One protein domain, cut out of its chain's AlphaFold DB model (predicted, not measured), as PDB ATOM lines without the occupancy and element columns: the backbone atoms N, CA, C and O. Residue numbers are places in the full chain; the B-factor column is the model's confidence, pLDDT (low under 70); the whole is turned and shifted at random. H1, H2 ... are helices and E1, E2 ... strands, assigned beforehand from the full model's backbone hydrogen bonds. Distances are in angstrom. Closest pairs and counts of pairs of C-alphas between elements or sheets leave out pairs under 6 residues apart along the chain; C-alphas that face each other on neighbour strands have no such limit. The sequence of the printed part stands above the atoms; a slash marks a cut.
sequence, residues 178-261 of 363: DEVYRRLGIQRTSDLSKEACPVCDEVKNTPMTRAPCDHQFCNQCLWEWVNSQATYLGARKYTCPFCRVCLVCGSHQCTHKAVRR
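AT A GLANCE: This is residues 178 to 261 of the 363 residues of the protein "RING-type domain-containing protein" of Clohesyomyces aquaticus (UniProt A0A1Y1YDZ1). Little regular structure: a small antiparallel sheet, E1 E2 E3, lies toward one end of an elongated body made largely of loops, and helix H2 stands up from it along much of the length. Residues 232 to 261 fold back beside H2. The 84 printed residues hold H1 E1 E2 E3 H2, mixed class, 28 residues in named elements; E1 E2 E3 is a meander, each strand the antiparallel neighbour of the one before. It is compact, radius of gyration of the C-alphas 12.6 A, spanning 36 by 23 by 21 A.

HOW THE PARTS SIT: Start at E2, residues 208 to 210, the inner strand. E1, residues 187 to 189, forms a hairpin with it; N 210 and O 187 are 3.1 A apart. E3, residues 216 to 218, forms another; N 209 and O 217 are 2.8 A apart. H2, residues 219 to 231, stands up over E3, rising 55 degrees from a plane fitted to only just enough C-alphas, 6; its closest C-alphas to E2 are those of Asn 219 and Thr 209, 6.1 A. H1, residues 178 to 183, only grazes the sheet. H1 has each O i to N i+4 pair within hydrogen-bond range, H2 7 of 9.

IN THESE COORDINATES: Find C-alpha 178 at (197.425, 127.888, 94.296), where H1 begins, 8.7 A long. E1, E2 and E3 measure 6.1 A, 6.5 A and 7.1 A. H2 runs 19.3 A to C-alpha 231 at (208.873, 148.154, 94.406).

THE WHOLE: The printed part has no cut. The E1 to E2 link is long. The C-alphas farthest apart are those of Ser 193 and Arg 261, 38.2 A. Look for pLDDT under 70 in residues 178 to 194, 230 to 236 and 255 to 261.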
ATOM      1  N   ASP A 178     198.037 128.744  93.286       48.09
ATOM      2  CA  ASP A 178     197.425 127.888  94.296       48.09
ATOM      3  C   ASP A 178     198.415 127.413  95.366       48.09
ATOM      4  O   ASP A 178     198.047 127.340  96.536       48.09
ATOM      5  N   GLU A 179     199.661 127.099  95.002       48.56
ATOM      6  CA  GLU A 179     200.673 126.603  95.946       48.56
ATOM      7  C   GLU A 179     201.254 127.742  96.794       48.56
ATOM      8  O   GLU A 179     201.468 127.583  97.998       48.56
ATOM      9  N   VAL A 180     201.430 128.924  96.196       50.78
ATOM     10  CA  VAL A 180     201.839 130.135  96.921       50.78
ATOM     11  C   VAL A 180     200.758 130.531  97.929       50.78
ATOM     12  O   VAL A 180     201.061 130.755  99.102       50.78
ATOM     13  N   TYR A 181     199.488 130.547  97.516       54.56
ATOM     14  CA  TYR A 181     198.370 130.847  98.414       54.56
ATOM     15  C   TYR A 181     198.218 129.793  99.521       54.56
ATOM     16  O   TYR A 181     198.048 130.159 100.685       54.56
ATOM     17  N   ARG A 182     198.385 128.500  99.203       52.50
ATOM     18  CA  ARG A 182     198.364 127.411 100.193       52.50
ATOM     19  C   ARG A 182     199.427 127.600 101.278       52.50
ATOM     20  O   ARG A 182     199.113 127.479 102.459       52.50
ATOM     21  N   ARG A 183     200.667 127.939 100.904       46.50
ATOM     22  CA  ARG A 183     201.773 128.168 101.858       46.50
ATOM     23  C   ARG A 183     201.582 129.406 102.729       46.50
ATOM     24  O   ARG A 183     202.073 129.438 103.852       46.50
ATOM     25  N   LEU A 184     200.855 130.402 102.232       51.38
ATOM     26  CA  LEU A 184     200.493 131.601 102.990       51.38
ATOM     27  C   LEU A 184     199.271 131.394 103.904       51.38
ATOM     28  O   LEU A 184     198.842 132.337 104.562       51.38
ATOM     29  N   GLY A 185     198.696 130.184 103.952       50.03
ATOM     30  CA  GLY A 185     197.482 129.901 104.726       50.03
ATOM     31  C   GLY A 185     196.229 130.577 104.161       50.03
ATOM     32  O   GLY A 185     195.232 130.727 104.862       50.03
ATOM     33  N   ILE A 186     196.281 131.006 102.901       61.25
ATOM     34  CA  ILE A 186     195.213 131.724 102.219       61.25
ATOM     35  C   ILE A 186     194.279 130.685 101.593       61.25
ATOM     36  O   ILE A 186     194.676 129.916 100.714       61.25
ATOM     37  N   GLN A 187     193.035 130.633 102.066       60.25
ATOM     38  CA  GLN A 187     192.069 129.637 101.607       60.25
ATOM     39  C   GLN A 187     191.395 130.091 100.312       60.25
ATOM     40  O   GLN A 187     190.871 131.204 100.217       60.25
ATOM     41  N   ARG A 188     191.374 129.193  99.322       54.28
ATOM     42  CA  ARG A 188     190.415 129.266  98.223       54.28
ATOM     43  C   ARG A 188     189.123 128.630  98.664       54.28
ATOM     44  O   ARG A 188     189.108 127.537  99.219       54.28
ATOM     45  N   THR A 189     188.044 129.296  98.339       55.81
ATOM     46  CA  THR A 189     186.711 128.850  98.694       55.81
ATOM     47  C   THR A 189     185.874 128.902  97.430       55.81
ATOM     48  O   THR A 189     185.621 129.981  96.895       55.81
ATOM     49  N   SER A 190     185.482 127.733  96.927       54.06
ATOM     50  CA  SER A 190     184.563 127.602  95.791       54.06
ATOM     51  C   SER A 190     183.140 128.053  96.127       54.06
ATOM     52  O   SER A 190     182.364 128.319  95.217       54.06
ATOM     53  N   ASP A 191     182.824 128.164  97.421       49.97
ATOM     54  CA  ASP A 191     181.448 128.248  97.918       49.97
ATOM     55  C   ASP A 191     181.109 129.607  98.548       49.97
ATOM     56  O   ASP A 191     180.085 129.743  99.219       49.97
ATOM     57  N   LEU A 192     181.960 130.625  98.374       53.81
ATOM     58  CA  LEU A 192     181.643 131.956  98.890       53.81
ATOM     59  C   LEU A 192     180.653 132.674  97.981       53.81
ATOM     60  O   LEU A 192     180.673 132.538  96.757       53.81
ATOM     61  N   SER A 193     179.760 133.417  98.637       55.03
ATOM     62  CA  SER A 193     178.862 134.406  98.055       55.03
ATOM     63  C   SER A 193     179.560 135.155  96.919       55.03
ATOM     64  O   SER A 193     180.757 135.420  96.987       55.03
ATOM     65  N   LYS A 194     178.808 135.492  95.864       64.12
ATOM     66  CA  LYS A 194     179.256 136.281  94.701       64.12
ATOM     67  C   LYS A 194     179.605 137.729  95.093       64.12
ATOM     68  O   LYS A 194     179.052 138.678  94.542       64.12
ATOM     69  N   GLU A 195     180.445 137.903  96.098       76.56
ATOM     70  CA  GLU A 195     180.926 139.181  96.587       76.56
ATOM     71  C   GLU A 195     181.950 139.717  95.587       76.56
ATOM     72  O   GLU A 195     182.848 139.004  95.131       76.56
ATOM     73  N   ALA A 196     181.765 140.976  95.191       89.19
ATOM     74  CA  ALA A 196     182.681 141.656  94.293       89.19
ATOM     75  C   ALA A 196     184.058 141.799  94.956       89.19
ATOM     76  O   ALA A 196     184.166 142.036  96.161       89.19
ATOM     77  N   CYS A 197     185.125 141.673  94.165       93.38
ATOM     78  CA  CYS A 197     186.471 141.955  94.654       93.38
ATOM     79  C   CYS A 197     186.579 143.447  95.012       93.38
ATOM     80  O   CYS A 197     186.438 144.265  94.111       93.38
ATOM     81  N   PRO A 198     186.934 143.835  96.250       93.00
ATOM     82  CA  PRO A 198     186.947 145.240  96.682       93.00
ATOM     83  C   PRO A 198     188.085 146.072  96.064       93.00
ATOM     84  O   PRO A 198     188.267 147.231  96.419       93.00
ATOM     85  N   VAL A 199     188.918 145.468  95.209       94.69
ATOM     86  CA  VAL A 199     190.002 146.157  94.490       94.69
ATOM     87  C   VAL A 199     189.587 146.527  93.068       94.69
ATOM     88  O   VAL A 199     189.994 147.577  92.586       94.69
ATOM     89  N   CYS A 200     188.804 145.682  92.393       94.69
ATOM     90  CA  CYS A 200     188.377 145.927  91.012       94.69
ATOM     91  C   CYS A 200     186.862 146.106  90.860       94.69
ATOM     92  O   CYS A 200     186.410 146.356  89.753       94.69
ATOM     93  N   ASP A 201     186.086 145.933  91.933       91.94
ATOM     94  CA  ASP A 201     184.615 145.939  91.969       91.94
ATOM     95  C   ASP A 201     183.937 144.954  90.996       91.94
ATOM     96  O   ASP A 201     182.728 144.994  90.770       91.94
ATOM     97  N   GLU A 202     184.695 143.997  90.453       89.75
ATOM     98  CA  GLU A 202     184.172 142.982  89.542       89.75
ATOM     99  C   GLU A 202     183.698 141.746  90.317       89.75
ATOM    100  O   GLU A 202     184.435 141.155  91.116       89.75
ATOM    101  N   VAL A 203     182.470 141.310  90.025       80.00
ATOM    102  CA  VAL A 203     181.955 139.994  90.421       80.00
ATOM    103  C   VAL A 203     182.501 138.972  89.431       80.00
ATOM    104  O   VAL A 203     181.963 138.795  88.337       80.00
ATOM    105  N   LYS A 204     183.604 138.311  89.783       70.00
ATOM    106  CA  LYS A 204     184.194 137.287  88.919       70.00
ATOM    107  C   LYS A 204     183.663 135.900  89.276       70.00
ATOM    108  O   LYS A 204     183.627 135.527  90.440       70.00
ATOM    109  N   ASN A 205     183.398 135.078  88.256       72.69
ATOM    110  CA  ASN A 205     183.238 133.619  88.401       72.69
ATOM    111  C   ASN A 205     184.578 132.912  88.712       72.69
ATOM    112  O   ASN A 205     184.674 131.690  88.634       72.69
ATOM    113  N   THR A 206     185.640 133.669  88.995       71.69
ATOM    114  CA  THR A 206     186.955 133.132  89.339       71.69
ATOM    115  C   THR A 206     187.032 132.859  90.838       71.69
ATOM    116  O   THR A 206     186.468 133.634  91.610       71.69
ATOM    117  N   PRO A 207     187.784 131.836  91.274       78.94
ATOM    118  CA  PRO A 207     187.980 131.561  92.691       78.94
ATOM    119  C   PRO A 207     188.550 132.792  93.398       78.94
ATOM    120  O   PRO A 207     189.624 133.292  93.041       78.94
ATOM    121  N   MET A 208     187.802 133.268  94.390       88.06
ATOM    122  CA  MET A 208     188.231 134.318  95.299       88.06
ATOM    123  C   MET A 208     189.193 133.736  96.330       88.06
ATOM    124  O   MET A 208     189.138 132.559  96.702       88.06
ATOM    125  N   THR A 209     190.088 134.595  96.783       89.44
ATOM    126  CA  THR A 209     191.198 134.249  97.649       89.44
ATOM    127  C   THR A 209     191.032 135.014  98.946       89.44
ATOM    128  O   THR A 209     191.055 136.247  98.963       89.44
ATOM    129  N   ARG A 210     190.801 134.269 100.030       92.62
ATOM    130  CA  ARG A 210     190.506 134.815 101.353       92.62
ATOM    131  C   ARG A 210     191.798 135.019 102.136       92.62
ATOM    132  O   ARG A 210     192.484 134.061 102.487       92.62
ATOM    133  N   ALA A 211     192.122 136.276 102.416       91.94
ATOM    134  CA  ALA A 211     193.246 136.647 103.263       91.94
ATOM    135  C   ALA A 211     193.018 136.204 104.728       91.94
ATOM    136  O   ALA A 211     191.872 136.042 105.139       91.94
ATOM    137  N   PRO A 212     194.067 136.126 105.574       90.75
ATOM    138  CA  PRO A 212     193.930 135.763 106.996       90.75
ATOM    139  C   PRO A 212     193.074 136.722 107.842       90.75
ATOM    140  O   PRO A 212     192.793 136.452 109.001       90.75
ATOM    141  N   CYS A 213     192.709 137.872 107.279       94.19
ATOM    142  CA  CYS A 213     191.819 138.870 107.872       94.19
ATOM    143  C   CYS A 213     190.383 138.770 107.328       94.19
ATOM    144  O   CYS A 213     189.655 139.755 107.380       94.19
ATOM    145  N   ASP A 214     190.035 137.635 106.719       93.88
ATOM    146  CA  ASP A 214     188.755 137.307 106.078       93.88
ATOM    147  C   ASP A 214     188.334 138.158 104.865       93.88
ATOM    148  O   ASP A 214     187.362 137.817 104.192       93.88
ATOM    149  N   HIS A 215     189.093 139.193 104.491       94.69
ATOM    150  CA  HIS A 215     188.865 139.904 103.229       94.69
ATOM    151  C   HIS A 215     189.175 139.014 102.022       94.69
ATOM    152  O   HIS A 215     190.190 138.312 101.990       94.69
ATOM    153  N   GLN A 216     188.320 139.089 101.009       94.38
ATOM    154  CA  GLN A 216     188.405 138.271  99.805       94.38
ATOM    155  C   GLN A 216     188.773 139.122  98.597       94.38
ATOM    156  O   GLN A 216     188.266 140.227  98.426       94.38
ATOM    157  N   PHE A 217     189.642 138.590  97.745       94.44
ATOM    158  CA  PHE A 217     190.128 139.270  96.548       94.44
ATOM    159  C   PHE A 217     190.167 138.294  95.381       94.44
ATOM    160  O   PHE A 217     190.400 137.101  95.581       94.44
ATOM    161  N   CYS A 218     190.019 138.784  94.151       93.31
ATOM    162  CA  CYS A 218     190.367 137.956  93.004       93.31
ATOM    163  C   CYS A 218     191.893 137.746  92.979       93.31
ATOM    164  O   CYS A 218     192.661 138.605  93.426       93.31
ATOM    165  N   ASN A 219     192.339 136.595  92.463       89.06
ATOM    166  CA  ASN A 219     193.765 136.237  92.448       89.06
ATOM    167  C   ASN A 219     194.629 137.318  91.794       89.06
ATOM    168  O   ASN A 219     195.673 137.677  92.331       89.06
ATOM    169  N   GLN A 220     194.156 137.870  90.674       90.38
ATOM    170  CA  GLN A 220     194.868 138.894  89.920       90.38
ATOM    171  C   GLN A 220     195.120 140.152  90.763       90.38
ATOM    172  O   GLN A 220     196.268 140.550  90.928       90.38
ATOM    173  N   CYS A 221     194.080 140.722  91.379       94.31
ATOM    174  CA  CYS A 221     194.224 141.925  92.200       94.31
ATOM    175  C   CYS A 221     195.122 141.699  93.419       94.31
ATOM    176  O   CYS A 221     195.910 142.572  93.780       94.31
ATOM    177  N   LEU A 222     195.021 140.533  94.069       92.50
ATOM    178  CA  LEU A 222     195.880 140.232  95.212       92.50
ATOM    179  C   LEU A 222     197.348 140.073  94.793       92.50
ATOM    180  O   LEU A 222     198.239 140.531  95.506       92.50
ATOM    181  N   TRP A 223     197.601 139.442  93.645       88.75
ATOM    182  CA  TRP A 223     198.943 139.254  93.097       88.75
ATOM    183  C   TRP A 223     199.581 140.583  92.670       88.75
ATOM    184  O   TRP A 223     200.683 140.904  93.117       88.75
ATOM    185  N   GLU A 224     198.859 141.401  91.899       90.88
ATOM    186  CA  GLU A 224     199.299 142.744  91.495       90.88
ATOM    187  C   GLU A 224     199.597 143.616  92.719       90.88
ATOM    188  O   GLU A 224     200.627 144.291  92.778       90.88
ATOM    189  N   TRP A 225     198.751 143.540  93.752       92.12
ATOM    190  CA  TRP A 225     198.980 144.249  95.004       92.12
ATOM    191  C   TRP A 225     200.283 143.820  95.681       92.12
ATOM    192  O   TRP A 225     201.120 144.667  95.999       92.12
ATOM    193  N   VAL A 226     200.485 142.515  95.878       87.81
ATOM    194  CA  VAL A 226     201.700 141.977  96.503       87.81
ATOM    195  C   VAL A 226     202.958 142.401  95.735       87.81
ATOM    196  O   VAL A 226     203.947 142.793  96.361       87.81
ATOM    197  N   ASN A 227     202.904 142.404  94.403       83.56
ATOM    198  CA  ASN A 227     204.024 142.815  93.560       83.56
ATOM    199  C   ASN A 227     204.256 144.329  93.570       83.56
ATOM    200  O   ASN A 227     205.402 144.764  93.649       83.56
ATOM    201  N   SER A 228     203.203 145.149  93.600       85.25
ATOM    202  CA  SER A 228     203.335 146.612  93.701       85.25
ATOM    203  C   SER A 228     203.994 147.059  95.015       85.25
ATOM    204  O   SER A 228     204.757 148.025  95.055       85.25
ATOM    205  N   GLN A 229     203.759 146.319  96.106       79.38
ATOM    206  CA  GLN A 229     204.399 146.571  97.400       79.38
ATOM    207  C   GLN A 229     205.886 146.190  97.402       79.38
ATOM    208  O   GLN A 229     206.622 146.601  98.303       79.38
ATOM    209  N   ALA A 230     206.349 145.412  96.419       65.00
ATOM    210  CA  ALA A 230     207.747 145.021  96.324       65.00
ATOM    211  C   ALA A 230     208.659 146.150  95.832       65.00
ATOM    212  O   ALA A 230     209.852 146.151  96.151       65.00
ATOM    213  N   THR A 231     208.107 147.116  95.102       62.09
ATOM    214  CA  THR A 231     208.873 148.154  94.406       62.09
ATOM    215  C   THR A 231     209.163 149.371  95.282       62.09
ATOM    216  O   THR A 231     210.183 150.025  95.094       62.09
ATOM    217  N   TYR A 232     208.307 149.683  96.262       51.94
ATOM    218  CA  TYR A 232     208.261 151.049  96.797       51.94
ATOM    219  C   TYR A 232     209.351 151.405  97.828       51.94
ATOM    220  O   TYR A 232     209.699 152.572  97.932       51.94
ATOM    221  N   LEU A 233     209.916 150.460  98.599       51.25
ATOM    222  CA  LEU A 233     210.848 150.799  99.705       51.25
ATOM    223  C   LEU A 233     211.894 149.713 100.046       51.25
ATOM    224  O   LEU A 233     212.413 149.673 101.161       51.25
ATOM    225  N   GLY A 234     212.173 148.765  99.144       55.38
ATOM    226  CA  GLY A 234     213.128 147.668  99.406       55.38
ATOM    227  C   GLY A 234     212.718 146.689 100.525       55.38
ATOM    228  O   GLY A 234     213.456 145.764 100.868       55.38
ATOM    229  N   ALA A 235     211.521 146.863 101.081       58.16
ATOM    230  CA  ALA A 235     210.898 146.005 102.071       58.16
ATOM    231  C   ALA A 235     209.556 145.535 101.506       58.16
ATOM    232  O   ALA A 235     208.593 146.303 101.510       58.16
ATOM    233  N   ARG A 236     209.489 144.287 101.018       66.06
ATOM    234  CA  ARG A 236     208.230 143.699 100.539       66.06
ATOM    235  C   ARG A 236     207.270 143.578 101.720       66.06
ATOM    236  O   ARG A 236     207.499 142.747 102.600       66.06
ATOM    237  N   LYS A 237     206.225 144.410 101.741       78.38
ATOM    238  CA  LYS A 237     205.140 144.335 102.726       78.38
ATOM    239  C   LYS A 237     203.972 143.535 102.172       78.38
ATOM    240  O   LYS A 237     203.091 144.082 101.516       78.38
ATOM    241  N   TYR A 238     203.932 142.246 102.507       86.88
ATOM    242  CA  TYR A 238     202.795 141.366 102.227       86.88
ATOM    243  C   TYR A 238     201.616 141.752 103.125       86.88
ATOM    244  O   TYR A 238     201.465 141.239 104.236       86.88
ATOM    245  N   THR A 239     200.819 142.720 102.679       93.44
ATOM    246  CA  THR A 239     199.689 143.270 103.438       93.44
ATOM    247  C   THR A 239     198.400 143.164 102.645       93.44
ATOM    248  O   THR A 239     198.413 143.281 101.426       93.44
ATOM    249  N   CYS A 240     197.288 142.933 103.338       94.75
ATOM    250  CA  CYS A 240     195.956 142.926 102.753       94.75
ATOM    251  C   CYS A 240     195.658 144.289 102.099       94.75
ATOM    252  O   CYS A 240     195.848 145.303 102.779       94.75
ATOM    253  N   PRO A 241     195.167 144.340 100.844       94.94
ATOM    254  CA  PRO A 241     194.806 145.597 100.181       94.94
ATOM    255  C   PRO A 241     193.816 146.451 100.982       94.94
ATOM    256  O   PRO A 241     193.942 147.673 101.019       94.94
ATOM    257  N   PHE A 242     192.883 145.795 101.676       95.12
ATOM    258  CA  PHE A 242     191.788 146.447 102.387       95.12
ATOM    259  C   PHE A 242     192.193 146.930 103.790       95.12
ATOM    260  O   PHE A 242     192.232 148.125 104.057       95.12
ATOM    261  N   CYS A 243     192.567 146.019 104.694       95.25
ATOM    262  CA  CYS A 243     192.816 146.355 106.104       95.25
ATOM    263  C   CYS A 243     194.303 146.441 106.494       95.25
ATOM    264  O   CYS A 243     194.634 146.670 107.659       95.25
ATOM    265  N   ARG A 244     195.221 146.214 105.542       93.12
ATOM    266  CA  ARG A 244     196.687 146.231 105.735       93.12
ATOM    267  C   ARG A 244     197.236 145.236 106.771       93.12
ATOM    268  O   ARG A 244     198.412 145.321 107.139       93.12
ATOM    269  N   VAL A 245     196.428 144.268 107.209       93.62
ATOM    270  CA  VAL A 245     196.879 143.105 107.991       93.62
ATOM    271  C   VAL A 245     197.935 142.331 107.206       93.62
ATOM    272  O   VAL A 245     197.850 142.230 105.984       93.62
ATOM    273  N   CYS A 246     198.942 141.784 107.884       89.62
ATOM    274  CA  CYS A 246     199.947 140.952 107.231       89.62
ATOM    275  C   CYS A 246     199.319 139.681 106.634       89.62
ATOM    276  O   CYS A 246     198.700 138.904 107.356       89.62
ATOM    277  N   LEU A 247     199.531 139.443 105.336       89.94
ATOM    278  CA  LEU A 247     199.021 138.263 104.626       89.94
ATOM    279  C   LEU A 247     199.701 136.954 105.048       89.94
ATOM    280  O   LEU A 247     199.211 135.893 104.697       89.94
ATOM    281  N   VAL A 248     200.814 137.031 105.784       85.81
ATOM    282  CA  VAL A 248     201.560 135.856 106.262       85.81
ATOM    283  C   VAL A 248     201.084 135.417 107.647       85.81
ATOM    284  O   VAL A 248     200.915 134.233 107.894       85.81
ATOM    285  N   CYS A 249     200.887 136.362 108.574       84.69
ATOM    286  CA  CYS A 249     200.621 136.038 109.982       84.69
ATOM    287  C   CYS A 249     199.296 136.577 110.533       84.69
ATOM    288  O   CYS A 249     199.021 136.395 111.713       84.69
ATOM    289  N   GLY A 250     198.503 137.302 109.739       88.25
ATOM    290  CA  GLY A 250     197.210 137.826 110.190       88.25
ATOM    291  C   GLY A 250     197.278 138.973 111.210       88.25
ATOM    292  O   GLY A 250     196.246 139.387 111.723       88.25
ATOM    293  N   SER A 251     198.456 139.546 111.492       90.38
ATOM    294  CA  SER A 251     198.607 140.649 112.461       90.38
ATOM    295  C   SER A 251     198.725 142.038 111.815       90.38
ATOM    296  O   SER A 251     199.468 142.237 110.845       90.38
ATOM    297  N   HIS A 252     198.059 143.040 112.407       86.69
ATOM    298  CA  HIS A 252     198.205 144.464 112.063       86.69
ATOM    299  C   HIS A 252     199.567 145.047 112.454       86.69
ATOM    300  O   HIS A 252     200.009 146.018 111.843       86.69
ATOM    301  N   GLN A 253     200.254 144.465 113.438       85.44
ATOM    302  CA  GLN A 253     201.530 144.959 113.970       85.44
ATOM    303  C   GLN A 253     202.678 143.980 113.706       85.44
ATOM    304  O   GLN A 253     203.647 143.917 114.453       85.44
ATOM    305  N   CYS A 254     202.585 143.207 112.624       77.38
ATOM    306  CA  CYS A 254     203.662 142.312 112.234       77.38
ATOM    307  C   CYS A 254     204.977 143.093 112.032       77.38
ATOM    308  O   CYS A 254     205.078 143.960 111.163       77.38
ATOM    309  N   THR A 255     205.990 142.792 112.842       67.81
ATOM    310  CA  THR A 255     207.353 143.333 112.707       67.81
ATOM    311  C   THR A 255     208.097 142.674 111.544       67.81
ATOM    312  O   THR A 255     208.942 143.304 110.914       67.81
ATOM    313  N   HIS A 256     207.688 141.459 111.159       60.75
ATOM    314  CA  HIS A 256     208.136 140.753 109.952       60.75
ATOM    315  C   HIS A 256     207.506 141.295 108.657       60.75
ATOM    316  O   HIS A 256     207.627 140.675 107.605       60.75
ATOM    317  N   LYS A 257     206.853 142.471 108.702       56.38
ATOM    318  CA  LYS A 257     206.266 143.146 107.531       56.38
ATOM    319  C   LYS A 257     207.260 143.355 106.406       56.38
ATOM    320  O   LYS A 257     206.827 143.528 105.287       56.38
ATOM    321  N   ALA A 258     208.552 143.371 106.678       49.00
ATOM    322  CA  ALA A 258     209.547 143.313 105.635       49.00
ATOM    323  C   ALA A 258     210.103 141.893 105.600       49.00
ATOM    324  O   ALA A 258     210.876 141.520 106.484       49.00
ATOM    325  N   VAL A 259     209.853 141.156 104.517       47.19
ATOM    326  CA  VAL A 259     210.956 140.346 103.994       47.19
ATOM    327  C   VAL A 259     211.963 141.384 103.498       47.19
ATOM    328  O   VAL A 259     211.885 141.868 102.368       47.19
ATOM    329  N   ARG A 260     212.793 141.892 104.425       38.19
ATOM    330  CA  ARG A 260     213.900 142.790 104.100       38.19
ATOM    331  C   ARG A 260     214.730 142.032 103.079       38.19
ATOM    332  O   ARG A 260     215.091 140.888 103.343       38.19
ATOM    333  N   ARG A 261     215.009 142.677 101.946       41.19
ATOM    334  CA  ARG A 261     216.071 142.297 101.015       41.19
ATOM    335  C   ARG A 261     217.369 142.064 101.797       41.19
ATOM    336  O   ARG A 261     218.169 142.974 101.972       41.19
TER     337      ARG A 261